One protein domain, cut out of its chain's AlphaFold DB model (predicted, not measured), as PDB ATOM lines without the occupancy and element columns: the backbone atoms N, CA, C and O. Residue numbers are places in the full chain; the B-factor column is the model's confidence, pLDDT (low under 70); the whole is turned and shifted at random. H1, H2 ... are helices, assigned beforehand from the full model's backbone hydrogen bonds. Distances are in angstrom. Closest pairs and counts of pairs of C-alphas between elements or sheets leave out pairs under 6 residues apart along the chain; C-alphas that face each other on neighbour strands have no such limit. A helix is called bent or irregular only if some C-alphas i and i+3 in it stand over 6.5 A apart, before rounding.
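What this domain is: This is residues 246 to 372 of the 372 residues of the protein "PIN7 domain-containing protein" of Clostridium sp. CAG:411 (UniProt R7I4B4). What shape do these helices make? H5 runs through the middle of an elongated body, with H1 to H4 grouped on one side of it and H6 to H9 on the other. H9, the longest helix, packs on H8 and kinks by 67 degrees near residue 365; its residues 361 to 369 reach H5, and 364 to 368 reach H2. What is printed, and how compact is it? The printed part has 127 residues with nine named helices, H1 to H9 in order along the chain, and no named strand; its class is all helix. It is compact, with a radius of gyration of the C-alphas of 14.5 A and spans of 43 by 28 by 24 A.

How they stand to each other: What does the longest helix touch? The hub H9, residues 352 to 371, touches H8, residues 339 to 350, at a steep tilt of 49 degrees, opposite ways, the closest C-alphas being those of Gln 347 and Gly 355, 4.1 A apart. With residues 364 to 368 alone it touches H2, residues 263 to 274, the closest C-alphas being those of Glu 265 and Ile 368, 6.4 A apart. It only just touches H7, residues 333 to 336, with 3 pairs of C-alphas within 8 A, the closest those of Arg 336 and Val 366, 6.6 A apart. What touches H5, residues 300 to 313? H6, residues 325 to 331, forms a helical hairpin with it, the C-alphas of Asn 305 and Ser 326 coming closest at 5.0 A. H1, residues 247 to 258, touches it at a shallow tilt of 34.7 degrees, only just short of steep; the closest C-alphas, of Cys 257 and Lys 303, are 4.4 A apart. Where are the other helices? H3, residues 276 to 285, makes a helical hairpin with H2, closest at the C-alphas of Leu 270 and Gly 278, 4.4 A apart. H4, residues 289 to 292, touches H1, the closest C-alphas being those of Lys 252 and Phe 292, 4.7 A apart. How do the backbones hold? Every O i to N i+4 pair is within hydrogen-bond range in H1, H2, H3, H5, H6 and H8, against 12 of 16 in H9; H4 and H7 are too short for such a pair.

Where its parts are: Where does H9 lie? It runs 27.5 A from C-alpha 352 at (149.738, 130.274, 97.377) to C-alpha 371 at (141.565, 139.086, 72.649), and is irregular, with C-alphas 364 and 367 7.3 A apart. Where does H1 begin? C-alpha 247 is at (122.636, 125.791, 77.058).

The domain as a whole: Which links are long? The link from H5 to H6, 11 residues, is long, and the printed part has no cut. Where is confidence low? Residues 246, 295, 318 and 319 are under 70.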
ATOM      1  N   GLY A 246     119.371 125.475  79.941       61.12
ATOM      2  CA  GLY A 246     120.690 125.945  80.397       61.12
ATOM      3  C   GLY A 246     121.697 126.283  79.287       61.12
ATOM      4  O   GLY A 246     122.504 127.196  79.453       61.12
ATOM      5  N   GLU A 247     121.654 125.596  78.142       73.50
ATOM      6  CA  GLU A 247     122.636 125.791  77.058       73.50
ATOM      7  C   GLU A 247     122.374 127.082  76.273       73.50
ATOM      8  O   GLU A 247     123.310 127.796  75.898       73.50
ATOM      9  N   ASP A 248     121.096 127.425  76.092       80.19
ATOM     10  CA  ASP A 248     120.666 128.685  75.483       80.19
ATOM     11  C   ASP A 248     121.130 129.899  76.304       80.19
ATOM     12  O   ASP A 248     121.477 130.936  75.735       80.19
ATOM     13  N   GLU A 249     121.144 129.790  77.635       85.75
ATOM     14  CA  GLU A 249     121.563 130.881  78.519       85.75
ATOM     15  C   GLU A 249     123.085 131.065  78.492       85.75
ATOM     16  O   GLU A 249     123.564 132.181  78.273       85.75
ATOM     17  N   LEU A 250     123.848 129.966  78.556       89.44
ATOM     18  CA  LEU A 250     125.298 129.982  78.350       89.44
ATOM     19  C   LEU A 250     125.673 130.630  77.008       89.44
ATOM     20  O   LEU A 250     126.592 131.450  76.937       89.44
ATOM     21  N   LEU A 251     124.966 130.275  75.931       90.38
ATOM     22  CA  LEU A 251     125.204 130.834  74.601       90.38
ATOM     23  C   LEU A 251     124.946 132.338  74.549       90.38
ATOM     24  O   LEU A 251     125.768 133.067  73.988       90.38
ATOM     25  N   LYS A 252     123.853 132.820  75.151       90.25
ATOM     26  CA  LYS A 252     123.584 134.264  75.248       90.25
ATOM     27  C   LYS A 252     124.693 134.982  75.998       90.25
ATOM     28  O   LYS A 252     125.179 136.013  75.532       90.25
ATOM     29  N   GLU A 253     125.141 134.439  77.125       91.31
ATOM     30  CA  GLU A 253     126.202 135.058  77.915       91.31
ATOM     31  C   GLU A 253     127.543 135.074  77.164       91.31
ATOM     32  O   GLU A 253     128.194 136.123  77.084       91.31
ATOM     33  N   LEU A 254     127.923 133.968  76.517       92.81
ATOM     34  CA  LEU A 254     129.128 133.891  75.686       92.81
ATOM     35  C   LEU A 254     129.078 134.855  74.497       92.81
ATOM     36  O   LEU A 254     130.046 135.580  74.253       92.81
ATOM     37  N   VAL A 255     127.957 134.915  73.775       91.38
ATOM     38  CA  VAL A 255     127.784 135.839  72.645       91.38
ATOM     39  C   VAL A 255     127.781 137.291  73.123       91.38
ATOM     40  O   VAL A 255     128.379 138.144  72.464       91.38
ATOM     41  N   SER A 256     127.199 137.587  74.290       88.94
ATOM     42  CA  SER A 256     127.190 138.942  74.858       88.94
ATOM     43  C   SER A 256     128.597 139.445  75.216       88.94
ATOM     44  O   SER A 256     128.927 140.614  74.974       88.94
ATOM     45  N   CYS A 257     129.459 138.573  75.756       91.00
ATOM     46  CA  CYS A 257     130.792 138.968  76.200       91.00
ATOM     47  C   CYS A 257     131.837 138.907  75.074       91.00
ATOM     48  O   CYS A 257     132.595 139.867  74.893       91.00
ATOM     49  N   LEU A 258     131.838 137.846  74.263       91.69
ATOM     50  CA  LEU A 258     132.801 137.662  73.172       91.69
ATOM     51  C   LEU A 258     132.380 138.395  71.899       91.69
ATOM     52  O   LEU A 258     133.237 138.913  71.190       91.69
ATOM     53  N   GLY A 259     131.082 138.534  71.642       88.12
ATOM     54  CA  GLY A 259     130.541 139.165  70.443       88.12
ATOM     55  C   GLY A 259     130.351 138.184  69.286       88.12
ATOM     56  O   GLY A 259     131.200 137.343  69.002       88.12
ATOM     57  N   VAL A 260     129.245 138.353  68.561       86.38
ATOM     58  CA  VAL A 260     128.792 137.456  67.481       86.38
ATOM     59  C   VAL A 260     129.790 137.260  66.336       86.38
ATOM     60  O   VAL A 260     129.807 136.213  65.697       86.38
ATOM     61  N   ASN A 261     130.647 138.252  66.086       86.81
ATOM     62  CA  ASN A 261     131.642 138.190  65.013       86.81
ATOM     63  C   ASN A 261     132.878 137.357  65.398       86.81
ATOM     64  O   ASN A 261     133.680 137.025  64.531       86.81
ATOM     65  N   ASN A 262     133.028 136.993  66.675       90.00
ATOM     66  CA  ASN A 262     134.163 136.229  67.191       90.00
ATOM     67  C   ASN A 262     133.824 134.736  67.285       90.00
ATOM     68  O   ASN A 262     134.005 134.101  68.322       90.00
ATOM     69  N   SER A 263     133.330 134.171  66.181       88.94
ATOM     70  CA  SER A 263     132.842 132.787  66.098       88.94
ATOM     71  C   SER A 263     133.890 131.752  66.529       88.94
ATOM     72  O   SER A 263     133.565 130.808  67.245       88.94
ATOM     73  N   GLY A 264     135.164 131.974  66.188       91.44
ATOM     74  CA  GLY A 264     136.275 131.135  66.642       91.44
ATOM     75  C   GLY A 264     136.485 131.166  68.160       91.44
ATOM     76  O   GLY A 264     136.698 130.123  68.768       91.44
ATOM     77  N   GLU A 265     136.366 132.333  68.801       94.06
ATOM     78  CA  GLU A 265     136.499 132.435  70.262       94.06
ATOM     79  C   GLU A 265     135.288 131.838  70.985       94.06
ATOM     80  O   GLU A 265     135.455 131.218  72.031       94.06
ATOM     81  N   ILE A 266     134.087 131.963  70.408       93.75
ATOM     82  CA  ILE A 266     132.871 131.311  70.917       93.75
ATOM     83  C   ILE A 266     133.019 129.787  70.843       93.75
ATOM     84  O   ILE A 266     132.751 129.100  71.826       93.75
ATOM     85  N   HIS A 267     133.510 129.256  69.719       93.62
ATOM     86  CA  HIS A 267     133.800 127.830  69.578       93.62
ATOM     87  C   HIS A 267     134.815 127.341  70.622       93.62
ATOM     88  O   HIS A 267     134.578 126.331  71.289       93.62
ATOM     89  N   ASN A 268     135.920 128.073  70.789       94.38
ATOM     90  CA  ASN A 268     136.951 127.745  71.769       94.38
ATOM     91  C   ASN A 268     136.382 127.770  73.192       94.38
ATOM     92  O   ASN A 268     136.589 126.824  73.944       94.38
ATOM     93  N   ALA A 269     135.625 128.813  73.547       94.56
ATOM     94  CA  ALA A 269     135.006 128.937  74.862       94.56
ATOM     95  C   ALA A 269     134.043 127.779  75.151       94.56
ATOM     96  O   ALA A 269     134.181 127.135  76.186       94.56
ATOM     97  N   LEU A 270     133.132 127.455  74.227       92.62
ATOM     98  CA  LEU A 270     132.202 126.331  74.379       92.62
ATOM     99  C   LEU A 270     132.939 125.000  74.543       92.62
ATOM    100  O   LEU A 270     132.623 124.228  75.440       92.62
ATOM    101  N   THR A 271     133.959 124.752  73.720       92.56
ATOM    102  CA  THR A 271     134.760 123.520  73.794       92.56
ATOM    103  C   THR A 271     135.500 123.404  75.127       92.56
ATOM    104  O   THR A 271     135.671 122.311  75.653       92.56
ATOM    105  N   MET A 272     135.940 124.523  75.699       92.38
ATOM    106  CA  MET A 272     136.629 124.527  76.989       92.38
ATOM    107  C   MET A 272     135.683 124.376  78.182       92.38
ATOM    108  O   MET A 272     136.081 123.772  79.171       92.38
ATOM    109  N   LEU A 273     134.467 124.925  78.101       90.69
ATOM    110  CA  LEU A 273     133.480 124.878  79.187       90.69
ATOM    111  C   LEU A 273     132.686 123.565  79.202       90.69
ATOM    112  O   LEU A 273     132.359 123.072  80.274       90.69
ATOM    113  N   LEU A 274     132.385 123.004  78.027       87.75
ATOM    114  CA  LEU A 274     131.496 121.846  77.864       87.75
ATOM    115  C   LEU A 274     132.161 120.646  77.165       87.75
ATOM    116  O   LEU A 274     131.511 119.639  76.898       87.75
ATOM    117  N   GLY A 275     133.440 120.731  76.797       85.62
ATOM    118  CA  GLY A 275     134.124 119.640  76.101       85.62
ATOM    119  C   GLY A 275     133.521 119.339  74.721       85.62
ATOM    120  O   GLY A 275     133.327 120.235  73.893       85.62
ATOM    121  N   ASN A 276     133.240 118.060  74.456       78.81
ATOM    122  CA  ASN A 276     132.677 117.602  73.179       78.81
ATOM    123  C   ASN A 276     131.263 118.141  72.932       78.81
ATOM    124  O   ASN A 276     130.931 118.468  71.788       78.81
ATOM    125  N   ASP A 277     130.472 118.301  73.992       82.06
ATOM    126  CA  ASP A 277     129.112 118.831  73.899       82.06
ATOM    127  C   ASP A 277     129.152 120.288  73.433       82.06
ATOM    128  O   ASP A 277     128.413 120.678  72.536       82.06
ATOM    129  N   GLY A 278     130.139 121.066  73.889       86.25
ATOM    130  CA  GLY A 278     130.365 122.432  73.410       86.25
ATOM    131  C   GLY A 278     130.663 122.520  71.910       86.25
ATOM    132  O   GLY A 278     130.215 123.452  71.235       86.25
ATOM    133  N   LYS A 279     131.378 121.533  71.352       86.25
ATOM    134  CA  LYS A 279     131.604 121.442  69.903       86.25
ATOM    135  C   LYS A 279     130.299 121.138  69.170       86.25
ATOM    136  O   LYS A 279     130.038 121.782  68.155       86.25
ATOM    137  N   ALA A 280     129.486 120.207  69.671       84.31
ATOM    138  CA  ALA A 280     128.185 119.875  69.089       84.31
ATOM    139  C   ALA A 280     127.226 121.077  69.127       84.31
ATOM    140  O   ALA A 280     126.696 121.460  68.081       84.31
ATOM    141  N   VAL A 281     127.106 121.733  70.285       87.38
ATOM    142  CA  VAL A 281     126.324 122.961  70.486       87.38
ATOM    143  C   VAL A 281     126.761 124.030  69.487       87.38
ATOM    144  O   VAL A 281     125.937 124.547  68.735       87.38
ATOM    145  N   TYR A 282     128.066 124.299  69.373       92.12
ATOM    146  CA  TYR A 282     128.568 125.272  68.400       92.12
ATOM    147  C   TYR A 282     128.188 124.914  66.955       92.12
ATOM    148  O   TYR A 282     127.776 125.793  66.201       92.12
ATOM    149  N   GLN A 283     128.294 123.645  66.541       90.75
ATOM    150  CA  GLN A 283     127.923 123.246  65.176       90.75
ATOM    151  C   GLN A 283     126.439 123.473  64.876       90.75
ATOM    152  O   GLN A 283     126.112 123.843  63.747       90.75
ATOM    153  N   GLN A 284     125.569 123.295  65.871       87.94
ATOM    154  CA  GLN A 284     124.132 123.537  65.741       87.94
ATOM    155  C   GLN A 284     123.810 125.032  65.621       87.94
ATOM    156  O   GLN A 284     122.944 125.413  64.833       87.94
ATOM    157  N   VAL A 285     124.528 125.893  66.352       89.00
ATOM    158  CA  VAL A 285     124.182 127.323  66.465       89.00
ATOM    159  C   VAL A 285     125.059 128.271  65.647       89.00
ATOM    160  O   VAL A 285     124.697 129.435  65.498       89.00
ATOM    161  N   LYS A 286     126.181 127.820  65.060       89.56
ATOM    162  CA  LYS A 286     127.143 128.682  64.333       89.56
ATOM    163  C   LYS A 286     126.512 129.543  63.229       89.56
ATOM    164  O   LYS A 286     126.987 130.646  62.978       89.56
ATOM    165  N   GLY A 287     125.452 129.055  62.577       87.12
ATOM    166  CA  GLY A 287     124.718 129.792  61.540       87.12
ATOM    167  C   GLY A 287     123.787 130.877  62.092       87.12
ATOM    168  O   GLY A 287     123.481 131.837  61.392       87.12
ATOM    169  N   ASN A 288     123.405 130.753  63.365       89.44
ATOM    170  CA  ASN A 288     122.368 131.540  64.024       89.44
ATOM    171  C   ASN A 288     122.884 132.235  65.298       89.44
ATOM    172  O   ASN A 288     122.096 132.622  66.150       89.44
ATOM    173  N   LEU A 289     124.201 132.450  65.448       86.94
ATOM    174  CA  LEU A 289     124.781 133.108  66.636       86.94
ATOM    175  C   LEU A 289     124.172 134.494  66.926       86.94
ATOM    176  O   LEU A 289     124.164 134.940  68.070       86.94
ATOM    177  N   LYS A 290     123.645 135.171  65.897       87.44
ATOM    178  CA  LYS A 290     122.942 136.458  66.022       87.44
ATOM    179  C   LYS A 290     121.666 136.363  66.859       87.44
ATOM    180  O   LYS A 290     121.299 137.358  67.475       87.44
ATOM    181  N   ASP A 291     121.039 135.192  66.918       87.19
ATOM    182  CA  ASP A 291     119.804 134.959  67.672       87.19
ATOM    183  C   ASP A 291     120.044 134.987  69.192       87.19
ATOM    184  O   ASP A 291     119.108 135.154  69.969       87.19
ATOM    185  N   PHE A 292     121.309 134.881  69.610       86.06
ATOM    186  CA  PHE A 292     121.748 134.915  71.006       86.06
ATOM    187  C   PHE A 292     122.357 136.272  71.402       86.06
ATOM    188  O   PHE A 292     122.856 136.433  72.515       86.06
ATOM    189  N   CYS A 293     122.346 137.266  70.504       80.81
ATOM    190  CA  CYS A 293     122.843 138.605  70.807       80.81
ATOM    191  C   CYS A 293     121.958 139.323  71.830       80.81
ATOM    192  O   CYS A 293     120.736 139.368  71.704       80.81
ATOM    193  N   THR A 294     122.593 140.002  72.782       71.81
ATOM    194  CA  THR A 294     121.916 140.955  73.661       71.81
ATOM    195  C   THR A 294     121.737 142.300  72.955       71.81
ATOM    196  O   THR A 294     122.635 142.771  72.258       71.81
ATOM    197  N   GLU A 295     120.600 142.965  73.177       67.94
ATOM    198  CA  GLU A 295     120.276 144.261  72.547       67.94
ATOM    199  C   GLU A 295     121.285 145.369  72.890       67.94
ATOM    200  O   GLU A 295     121.464 146.324  72.133       67.94
ATOM    201  N   LYS A 296     121.970 145.238  74.033       78.19
ATOM    202  CA  LYS A 296     122.939 146.213  74.528       78.19
ATOM    203  C   LYS A 296     124.349 145.613  74.593       78.19
ATOM    204  O   LYS A 296     124.529 144.583  75.247       78.19
ATOM    205  N   PRO A 297     125.364 146.257  73.984       79.31
ATOM    206  CA  PRO A 297     126.746 145.816  74.101       79.31
ATOM    207  C   PRO A 297     127.285 146.078  75.514       79.31
ATOM    208  O   PRO A 297     127.145 147.178  76.054       79.31
ATOM    209  N   LEU A 298     127.932 145.067  76.093       85.44
ATOM    210  CA  LEU A 298     128.587 145.156  77.397       85.44
ATOM    211  C   LEU A 298     129.876 145.985  77.321       85.44
ATOM    212  O   LEU A 298     130.647 145.885  76.357       85.44
ATOM    213  N   LYS A 299     130.160 146.756  78.377       90.06
ATOM    214  CA  LYS A 299     131.474 147.389  78.556       90.06
ATOM    215  C   LYS A 299     132.534 146.318  78.766       90.06
ATOM    216  O   LYS A 299     132.258 145.264  79.326       90.06
ATOM    217  N   ILE A 300     133.784 146.612  78.410       89.56
ATOM    218  CA  ILE A 300     134.862 145.617  78.489       89.56
ATOM    219  C   ILE A 300     134.996 144.979  79.879       89.56
ATOM    220  O   ILE A 300     135.080 143.765  79.988       89.56
ATOM    221  N   GLN A 301     134.908 145.761  80.955       89.62
ATOM    222  CA  GLN A 301     134.982 145.230  82.317       89.62
ATOM    223  C   GLN A 301     133.801 144.304  82.661       89.62
ATOM    224  O   GLN A 301     133.984 143.315  83.367       89.62
ATOM    225  N   GLU A 302     132.607 144.591  82.140       90.25
ATOM    226  CA  GLU A 302     131.416 143.748  82.303       90.25
ATOM    227  C   GLU A 302     131.571 142.444  81.515       90.25
ATOM    228  O   GLU A 302     131.273 141.379  82.044       90.25
ATOM    229  N   LYS A 303     132.147 142.505  80.305       92.00
ATOM    230  CA  LYS A 303     132.493 141.315  79.515       92.00
ATOM    231  C   LYS A 303     133.447 140.393  80.274       92.00
ATOM    232  O   LYS A 303     133.218 139.190  80.329       92.00
ATOM    233  N   PHE A 304     134.490 140.959  80.891       93.44
ATOM    234  CA  PHE A 304     135.399 140.209  81.764       93.44
ATOM    235  C   PHE A 304     134.668 139.580  82.943       93.44
ATOM    236  O   PHE A 304     135.001 138.458  83.321       93.44
ATOM    237  N   ASN A 305     133.696 140.294  83.514       92.38
ATOM    238  CA  ASN A 305     132.937 139.787  84.641       92.38
ATOM    239  C   ASN A 305     132.120 138.551  84.281       92.38
ATOM    240  O   ASN A 305     132.329 137.507  84.891       92.38
ATOM    241  N   VAL A 306     131.283 138.668  83.248       92.06
ATOM    242  CA  VAL A 306     130.450 137.570  82.741       92.06
ATOM    243  C   VAL A 306     131.320 136.370  82.383       92.06
ATOM    244  O   VAL A 306     131.112 135.269  82.879       92.06
ATOM    245  N   TYR A 307     132.377 136.589  81.599       95.12
ATOM    246  CA  TYR A 307     133.206 135.485  81.131       95.12
ATOM    247  C   TYR A 307     133.941 134.760  82.270       95.12
ATOM    248  O   TYR A 307     133.996 133.535  82.289       95.12
ATOM    249  N   CYS A 308     134.499 135.480  83.249       94.50
ATOM    250  CA  CYS A 308     135.154 134.821  84.383       94.50
ATOM    251  C   CYS A 308     134.150 134.083  85.279       94.50
ATOM    252  O   CYS A 308     134.507 133.048  85.832       94.50
ATOM    253  N   GLN A 309     132.922 134.588  85.427       92.44
ATOM    254  CA  GLN A 309     131.870 133.887  86.167       92.44
ATOM    255  C   GLN A 309     131.507 132.569  85.480       92.44
ATOM    256  O   GLN A 309     131.574 131.530  86.132       92.44
ATOM    257  N   LEU A 310     131.277 132.593  84.163       92.62
ATOM    258  CA  LEU A 310     131.018 131.394  83.362       92.62
ATOM    259  C   LEU A 310     132.108 130.331  83.520       92.62
ATOM    260  O   LEU A 310     131.807 129.161  83.745       92.62
ATOM    261  N   VAL A 311     133.378 130.743  83.440       93.75
ATOM    262  CA  VAL A 311     134.528 129.839  83.603       93.75
ATOM    263  C   VAL A 311     134.515 129.144  84.965       93.75
ATOM    264  O   VAL A 311     134.834 127.962  85.049       93.75
ATOM    265  N   PHE A 312     134.152 129.852  86.034       92.25
ATOM    266  CA  PHE A 312     134.080 129.254  87.366       92.25
ATOM    267  C   PHE A 312     132.836 128.387  87.549       92.25
ATOM    268  O   PHE A 312     132.943 127.312  88.135       92.25
ATOM    269  N   GLU A 313     131.687 128.818  87.036       89.62
ATOM    270  CA  GLU A 313     130.423 128.081  87.120       89.62
ATOM    271  C   GLU A 313     130.501 126.707  86.446       89.62
ATOM    272  O   GLU A 313     129.972 125.730  86.973       89.62
ATOM    273  N   HIS A 314     131.234 126.622  85.335       87.62
ATOM    274  CA  HIS A 314     131.459 125.381  84.590       87.62
ATOM    275  C   HIS A 314     132.730 124.640  85.027       87.62
ATOM    276  O   HIS A 314     133.099 123.627  84.438       87.62
ATOM    277  N   SER A 315     133.417 125.126  86.065       87.31
ATOM    278  CA  SER A 315     134.523 124.401  86.686       87.31
ATOM    279  C   SER A 315     134.019 123.474  87.793       87.31
ATOM    280  O   SER A 315     132.966 123.696  88.394       87.31
ATOM    281  N   GLU A 316     134.838 122.494  88.172       77.69
ATOM    282  CA  GLU A 316     134.585 121.634  89.339       77.69
ATOM    283  C   GLU A 316     134.453 122.423  90.663       77.69
ATOM    284  O   GLU A 316     133.984 121.889  91.665       77.69
ATOM    285  N   GLN A 317     134.835 123.708  90.681       72.62
ATOM    286  CA  GLN A 317     134.827 124.583  91.857       72.62
ATOM    287  C   GLN A 317     133.728 125.665  91.826       72.62
ATOM    288  O   GLN A 317     133.907 126.735  92.415       72.62
ATOM    289  N   LYS A 318     132.581 125.398  91.186       69.88
ATOM    290  CA  LYS A 318     131.458 126.348  91.000       69.88
ATOM    291  C   LYS A 318     130.994 127.121  92.247       69.88
ATOM    292  O   LYS A 318     130.486 128.231  92.132       69.88
ATOM    293  N   GLU A 319     131.201 126.585  93.449       65.44
ATOM    294  CA  GLU A 319     130.779 127.211  94.715       65.44
ATOM    295  C   GLU A 319     131.784 128.236  95.285       65.44
ATOM    296  O   GLU A 319     131.517 128.861  96.310       65.44
ATOM    297  N   GLN A 320     132.951 128.427  94.654       78.44
ATOM    298  CA  GLN A 320     134.066 129.212  95.212       78.44
ATOM    299  C   GLN A 320     134.507 130.389  94.334       78.44
ATOM    300  O   GLN A 320     135.701 130.691  94.245       78.44
ATOM    301  N   TYR A 321     133.561 131.087  93.701       86.44
ATOM    302  CA  TYR A 321     133.895 132.269  92.910       86.44
ATOM    303  C   TYR A 321     134.551 133.367  93.784       86.44
ATOM    304  O   TYR A 321     133.934 133.835  94.750       86.44
ATOM    305  N   PRO A 322     135.793 133.806  93.496       89.19
ATOM    306  CA  PRO A 322     136.519 134.687  94.402       89.19
ATOM    307  C   PRO A 322     136.039 136.135  94.290       89.19
ATOM    308  O   PRO A 322     135.822 136.667  93.197       89.19
ATOM    309  N   GLN A 323     135.949 136.820  95.431       88.31
ATOM    310  CA  GLN A 323     135.648 138.250  95.453       88.31
ATOM    311  C   GLN A 323     136.686 139.034  94.640       88.31
ATOM    312  O   GLN A 323     137.887 138.811  94.771       88.31
ATOM    313  N   ASN A 324     136.218 139.973  93.814       89.50
ATOM    314  CA  ASN A 324     137.036 140.815  92.929       89.50
ATOM    315  C   ASN A 324     137.866 140.084  91.852       89.50
ATOM    316  O   ASN A 324     138.690 140.733  91.197       89.50
ATOM    317  N   PHE A 325     137.625 138.793  91.594       94.44
ATOM    318  CA  PHE A 325     138.418 138.013  90.639       94.44
ATOM    319  C   PHE A 325     138.447 138.615  89.231       94.44
ATOM    320  O   PHE A 325     139.522 138.957  88.734       94.44
ATOM    321  N   SER A 326     137.288 138.852  88.612       94.19
ATOM    322  CA  SER A 326     137.198 139.471  87.278       94.19
ATOM    323  C   SER A 326     137.923 140.805  87.176       94.19
ATOM    324  O   SER A 326     138.593 141.082  86.183       94.19
ATOM    325  N   ASN A 327     137.822 141.636  88.216       94.50
ATOM    326  CA  ASN A 327     138.475 142.941  88.249       94.50
ATOM    327  C   ASN A 327     140.001 142.800  88.334       94.50
ATOM    328  O   ASN A 327     140.730 143.517  87.649       94.50
ATOM    329  N   PHE A 328     140.488 141.853  89.142       96.00
ATOM    330  CA  PHE A 328     141.905 141.511  89.195       96.00
ATOM    331  C   PHE A 328     142.400 141.029  87.828       96.00
ATOM    332  O   PHE A 328     143.385 141.558  87.311       96.00
ATOM    333  N   VAL A 329     141.696 140.070  87.215       95.19
ATOM    334  CA  VAL A 329     142.061 139.513  85.907       95.19
ATOM    335  C   VAL A 329     142.090 140.614  84.855       95.19
ATOM    336  O   VAL A 329     143.080 140.709  84.134       95.19
ATOM    337  N   TYR A 330     141.069 141.474  84.801       94.94
ATOM    338  CA  TYR A 330     140.987 142.629  83.901       94.94
ATOM    339  C   TYR A 330     142.189 143.576  84.053       94.94
ATOM    340  O   TYR A 330     142.851 143.900  83.066       94.94
ATOM    341  N   LYS A 331     142.533 143.961  85.289       94.69
ATOM    342  CA  LYS A 331     143.671 144.850  85.584       94.69
ATOM    343  C   LYS A 331     145.031 144.199  85.325       94.69
ATOM    344  O   LYS A 331     146.003 144.893  85.045       94.69
ATOM    345  N   ALA A 332     145.123 142.872  85.377       93.75
ATOM    346  CA  ALA A 332     146.360 142.122  85.173       93.75
ATOM    347  C   ALA A 332     146.772 141.965  83.691       93.75
ATOM    348  O   ALA A 332     147.552 141.062  83.382       93.75
ATOM    349  N   LYS A 333     146.296 142.828  82.778       92.19
ATOM    350  CA  LYS A 333     146.494 142.733  81.316       92.19
ATOM    351  C   LYS A 333     147.934 142.415  80.903       92.19
ATOM    352  O   LYS A 333     148.155 141.477  80.141       92.19
ATOM    353  N   ASP A 334     148.921 143.138  81.427       92.12
ATOM    354  CA  ASP A 334     150.325 142.908  81.056       92.12
ATOM    355  C   ASP A 334     150.902 141.630  81.656       92.12
ATOM    356  O   ASP A 334     151.729 140.965  81.035       92.12
ATOM    357  N   LYS A 335     150.412 141.226  82.831       93.56
ATOM    358  CA  LYS A 335     150.840 139.980  83.469       93.56
ATOM    359  C   LYS A 335     150.280 138.766  82.741       93.56
ATOM    360  O   LYS A 335     150.992 137.782  82.629       93.56
ATOM    361  N   ARG A 336     149.065 138.838  82.181       94.31
ATOM    362  CA  ARG A 336     148.446 137.744  81.405       94.31
ATOM    363  C   ARG A 336     149.215 137.366  80.137       94.31
ATOM    364  O   ARG A 336     149.033 136.258  79.642       94.31
ATOM    365  N   LYS A 337     150.085 138.242  79.619       92.69
ATOM    366  CA  LYS A 337     150.983 137.925  78.491       92.69
ATOM    367  C   LYS A 337     152.049 136.892  78.874       92.69
ATOM    368  O   LYS A 337     152.517 136.156  78.015       92.69
ATOM    369  N   ASN A 338     152.415 136.818  80.156       94.81
ATOM    370  CA  ASN A 338     153.369 135.850  80.684       94.81
ATOM    371  C   ASN A 338     152.698 134.988  81.762       94.81
ATOM    372  O   ASN A 338     152.441 135.433  82.880       94.81
ATOM    373  N   LEU A 339     152.454 133.719  81.440       93.56
ATOM    374  CA  LEU A 339     151.736 132.794  82.315       93.56
ATOM    375  C   LEU A 339     152.384 132.612  83.698       93.56
ATOM    376  O   LEU A 339     151.656 132.441  84.677       93.56
ATOM    377  N   ASN A 340     153.712 132.701  83.805       95.56
ATOM    378  CA  ASN A 340     154.413 132.625  85.089       95.56
ATOM    379  C   ASN A 340     154.188 133.891  85.920       95.56
ATOM    380  O   ASN A 340     153.879 133.801  87.107       95.56
ATOM    381  N   SER A 341     154.268 135.067  85.293       96.19
ATOM    382  CA  SER A 341     153.969 136.345  85.950       96.19
ATOM    383  C   SER A 341     152.514 136.427  86.407       96.19
ATOM    384  O   SER A 341     152.234 136.934  87.495       96.19
ATOM    385  N   PHE A 342     151.583 135.910  85.603       97.38
ATOM    386  CA  PHE A 342     150.168 135.861  85.954       97.38
ATOM    387  C   PHE A 342     149.897 134.920  87.133       97.38
ATOM    388  O   PHE A 342     149.234 135.324  88.088       97.38
ATOM    389  N   ARG A 343     150.486 133.715  87.123       97.44
ATOM    390  CA  ARG A 343     150.419 132.764  88.244       97.44
ATOM    391  C   ARG A 343     150.943 133.382  89.538       97.44
ATOM    392  O   ARG A 343     150.250 133.362  90.552       97.44
ATOM    393  N   SER A 344     152.132 133.982  89.494       97.31
ATOM    394  CA  SER A 344     152.733 134.643  90.657       97.31
ATOM    395  C   SER A 344     151.863 135.786  91.187       97.31
ATOM    396  O   SER A 344     151.760 135.976  92.396       97.31
ATOM    397  N   ALA A 345     151.196 136.534  90.302       97.31
ATOM    398  CA  ALA A 345     150.281 137.596  90.708       97.31
ATOM    399  C   ALA A 345     149.020 137.055  91.397       97.31
ATOM    400  O   ALA A 345     148.615 137.613  92.411       97.31
ATOM    401  N   LEU A 346     148.437 135.963  90.892       96.25
ATOM    402  CA  LEU A 346     147.289 135.302  91.522       96.25
ATOM    403  C   LEU A 346     147.641 134.736  92.900       96.25
ATOM    404  O   LEU A 346     146.885 134.915  93.849       96.25
ATOM    405  N   GLN A 347     148.809 134.104  93.034       96.44
ATOM    406  CA  GLN A 347     149.286 133.591  94.320       96.44
ATOM    407  C   GLN A 347     149.571 134.706  95.332       96.44
ATOM    408  O   GLN A 347     149.376 134.505  96.528       96.44
ATOM    409  N   LYS A 348     150.009 135.881  94.864       96.88
ATOM    410  CA  LYS A 348     150.202 137.056  95.719       96.88
ATOM    411  C   LYS A 348     148.874 137.630  96.223       96.88
ATOM    412  O   LYS A 348     148.813 138.035  97.376       96.88
ATOM    413  N   GLU A 349     147.846 137.668  95.378       96.19
ATOM    414  CA  GLU A 349     146.538 138.249  95.715       96.19
ATOM    415  C   GLU A 349     145.692 137.320  96.600       96.19
ATOM    416  O   GLU A 349     145.134 137.751  97.602       96.19
ATOM    417  N   TYR A 350     145.618 136.031  96.252       94.31
ATOM    418  CA  TYR A 350     144.692 135.075  96.878       94.31
ATOM    419  C   TYR A 350     145.379 134.057  97.800       94.31
ATOM    420  O   TYR A 350     144.715 133.203  98.388       94.31
ATOM    421  N   GLY A 351     146.703 134.127  97.937       95.38
ATOM    422  CA  GLY A 351     147.513 133.141  98.653       95.38
ATOM    423  C   GLY A 351     147.978 131.986  97.758       95.38
ATOM    424  O   GLY A 351     147.431 131.733  96.684       95.38
ATOM    425  N   LYS A 352     149.021 131.269  98.198       92.56
ATOM    426  CA  LYS A 352     149.738 130.274  97.377       92.56
ATOM    427  C   LYS A 352     148.838 129.144  96.863       92.56
ATOM    428  O   LYS A 352     148.943 128.793  95.689       92.56
ATOM    429  N   GLU A 353     147.985 128.599  97.727       92.12
ATOM    430  CA  GLU A 353     147.099 127.471  97.412       92.12
ATOM    431  C   GLU A 353     145.911 127.907  96.550       92.12
ATOM    432  O   GLU A 353     145.801 127.479  95.403       92.12
ATOM    433  N   LYS A 354     145.076 128.830  97.048       91.88
ATOM    434  CA  LYS A 354     143.906 129.338  96.308       91.88
ATOM    435  C   LYS A 354     144.293 130.013  94.996       91.88
ATOM    436  O   LYS A 354     143.680 129.761  93.969       91.88
ATOM    437  N   GLY A 355     145.359 130.812  94.992       94.31
ATOM    438  CA  GLY A 355     145.860 131.439  93.771       94.31
ATOM    439  C   GLY A 355     146.335 130.423  92.729       94.31
ATOM    440  O   GLY A 355     146.202 130.681  91.535       94.31
ATOM    441  N   MET A 356     146.841 129.258  93.154       94.19
ATOM    442  CA  MET A 356     147.181 128.174  92.231       94.19
ATOM    443  C   MET A 356     145.928 127.477  91.688       94.19
ATOM    444  O   MET A 356     145.855 127.243  90.486       94.19
ATOM    445  N   GLN A 357     144.924 127.227  92.533       92.50
ATOM    446  CA  GLN A 357     143.631 126.671  92.107       92.50
ATOM    447  C   GLN A 357     142.930 127.579  91.083       92.50
ATOM    448  O   GLN A 357     142.555 127.143  89.993       92.50
ATOM    449  N   TYR A 358     142.846 128.879  91.367       95.19
ATOM    450  CA  TYR A 358     142.250 129.842  90.439       95.19
ATOM    451  C   TYR A 358     143.059 129.962  89.149       95.19
ATOM    452  O   TYR A 358     142.486 130.100  88.070       95.19
ATOM    453  N   TYR A 359     144.388 129.866  89.240       96.00
ATOM    454  CA  TYR A 359     145.241 129.834  88.060       96.00
ATOM    455  C   TYR A 359     144.977 128.598  87.193       96.00
ATOM    456  O   TYR A 359     144.884 128.758  85.980       96.00
ATOM    457  N   SER A 360     144.816 127.396  87.760       94.38
ATOM    458  CA  SER A 360     144.490 126.200  86.963       94.38
ATOM    459  C   SER A 360     143.165 126.328  86.215       94.38
ATOM    460  O   SER A 360     143.103 125.906  85.064       94.38
ATOM    461  N   ILE A 361     142.163 126.973  86.822       94.44
ATOM    462  CA  ILE A 361     140.857 127.220  86.197       94.44
ATOM    463  C   ILE A 361     140.978 128.233  85.056       94.44
ATOM    464  O   ILE A 361     140.518 127.985  83.949       94.44
ATOM    465  N   ILE A 362     141.619 129.381  85.293       95.25
ATOM    466  CA  ILE A 362     141.602 130.486  84.323       95.25
ATOM    467  C   ILE A 362     142.692 130.373  83.246       95.25
ATOM    468  O   ILE A 362     142.554 130.962  82.173       95.25
ATOM    469  N   LYS A 363     143.791 129.643  83.502       95.69
ATOM    470  CA  LYS A 363     144.954 129.518  82.597       95.69
ATOM    471  C   LYS A 363     144.558 129.121  81.169       95.69
ATOM    472  O   LYS A 363     145.049 129.785  80.252       95.69
ATOM    473  N   PRO A 364     143.704 128.104  80.943       94.56
ATOM    474  CA  PRO A 364     143.290 127.723  79.594       94.56
ATOM    475  C   PRO A 364     142.641 128.891  78.831       94.56
ATOM    476  O   PRO A 364     142.828 129.031  77.625       94.56
ATOM    477  N   HIS A 365     141.940 129.777  79.542       95.69
ATOM    478  CA  HIS A 365     141.130 130.854  78.972       95.69
ATOM    479  C   HIS A 365     141.895 132.162  78.734       95.69
ATOM    480  O   HIS A 365     141.360 133.105  78.150       95.69
ATOM    481  N   VAL A 366     143.168 132.242  79.137       95.38
ATOM    482  CA  VAL A 366     143.981 133.468  79.028       95.38
ATOM    483  C   VAL A 366     144.094 133.975  77.586       95.38
ATOM    484  O   VAL A 366     144.124 135.187  77.373       95.38
ATOM    485  N   LYS A 367     144.121 133.079  76.587       93.62
ATOM    486  CA  LYS A 367     144.160 133.475  75.168       93.62
ATOM    487  C   LYS A 367     142.897 134.244  74.759       93.62
ATOM    488  O   LYS A 367     143.029 135.312  74.168       93.62
ATOM    489  N   ILE A 368     141.717 133.746  75.135       94.38
ATOM    490  CA  ILE A 368     140.421 134.399  74.880       94.38
ATOM    491  C   ILE A 368     140.383 135.752  75.601       94.38
ATOM    492  O   ILE A 368     140.157 136.789  74.984       94.38
ATOM    493  N   LEU A 369     140.747 135.767  76.887       94.31
ATOM    494  CA  LEU A 369     140.799 136.980  77.708       94.31
ATOM    495  C   LEU A 369     141.769 138.049  77.177       94.31
ATOM    496  O   LEU A 369     141.613 139.222  77.489       94.31
ATOM    497  N   ASN A 370     142.808 137.691  76.423       92.94
ATOM    498  CA  ASN A 370     143.723 138.675  75.835       92.94
ATOM    499  C   ASN A 370     143.211 139.269  74.515       92.94
ATOM    500  O   ASN A 370     143.740 140.294  74.087       92.94
ATOM    501  N   LYS A 371     142.215 138.634  73.888       89.19
ATOM    502  CA  LYS A 371     141.565 139.086  72.649       89.19
ATOM    503  C   LYS A 371     140.288 139.896  72.901       89.19
ATOM    504  O   LYS A 371     139.831 140.580  71.988       89.19
ATOM    505  N   MET A 372     139.735 139.810  74.114       86.62
ATOM    506  CA  MET A 372     138.667 140.679  74.625       86.62
ATOM    507  C   MET A 372     139.187 142.079  74.928       86.62
ATOM    508  O   MET A 372     138.458 143.036  74.581       86.62
TER     509      MET A 372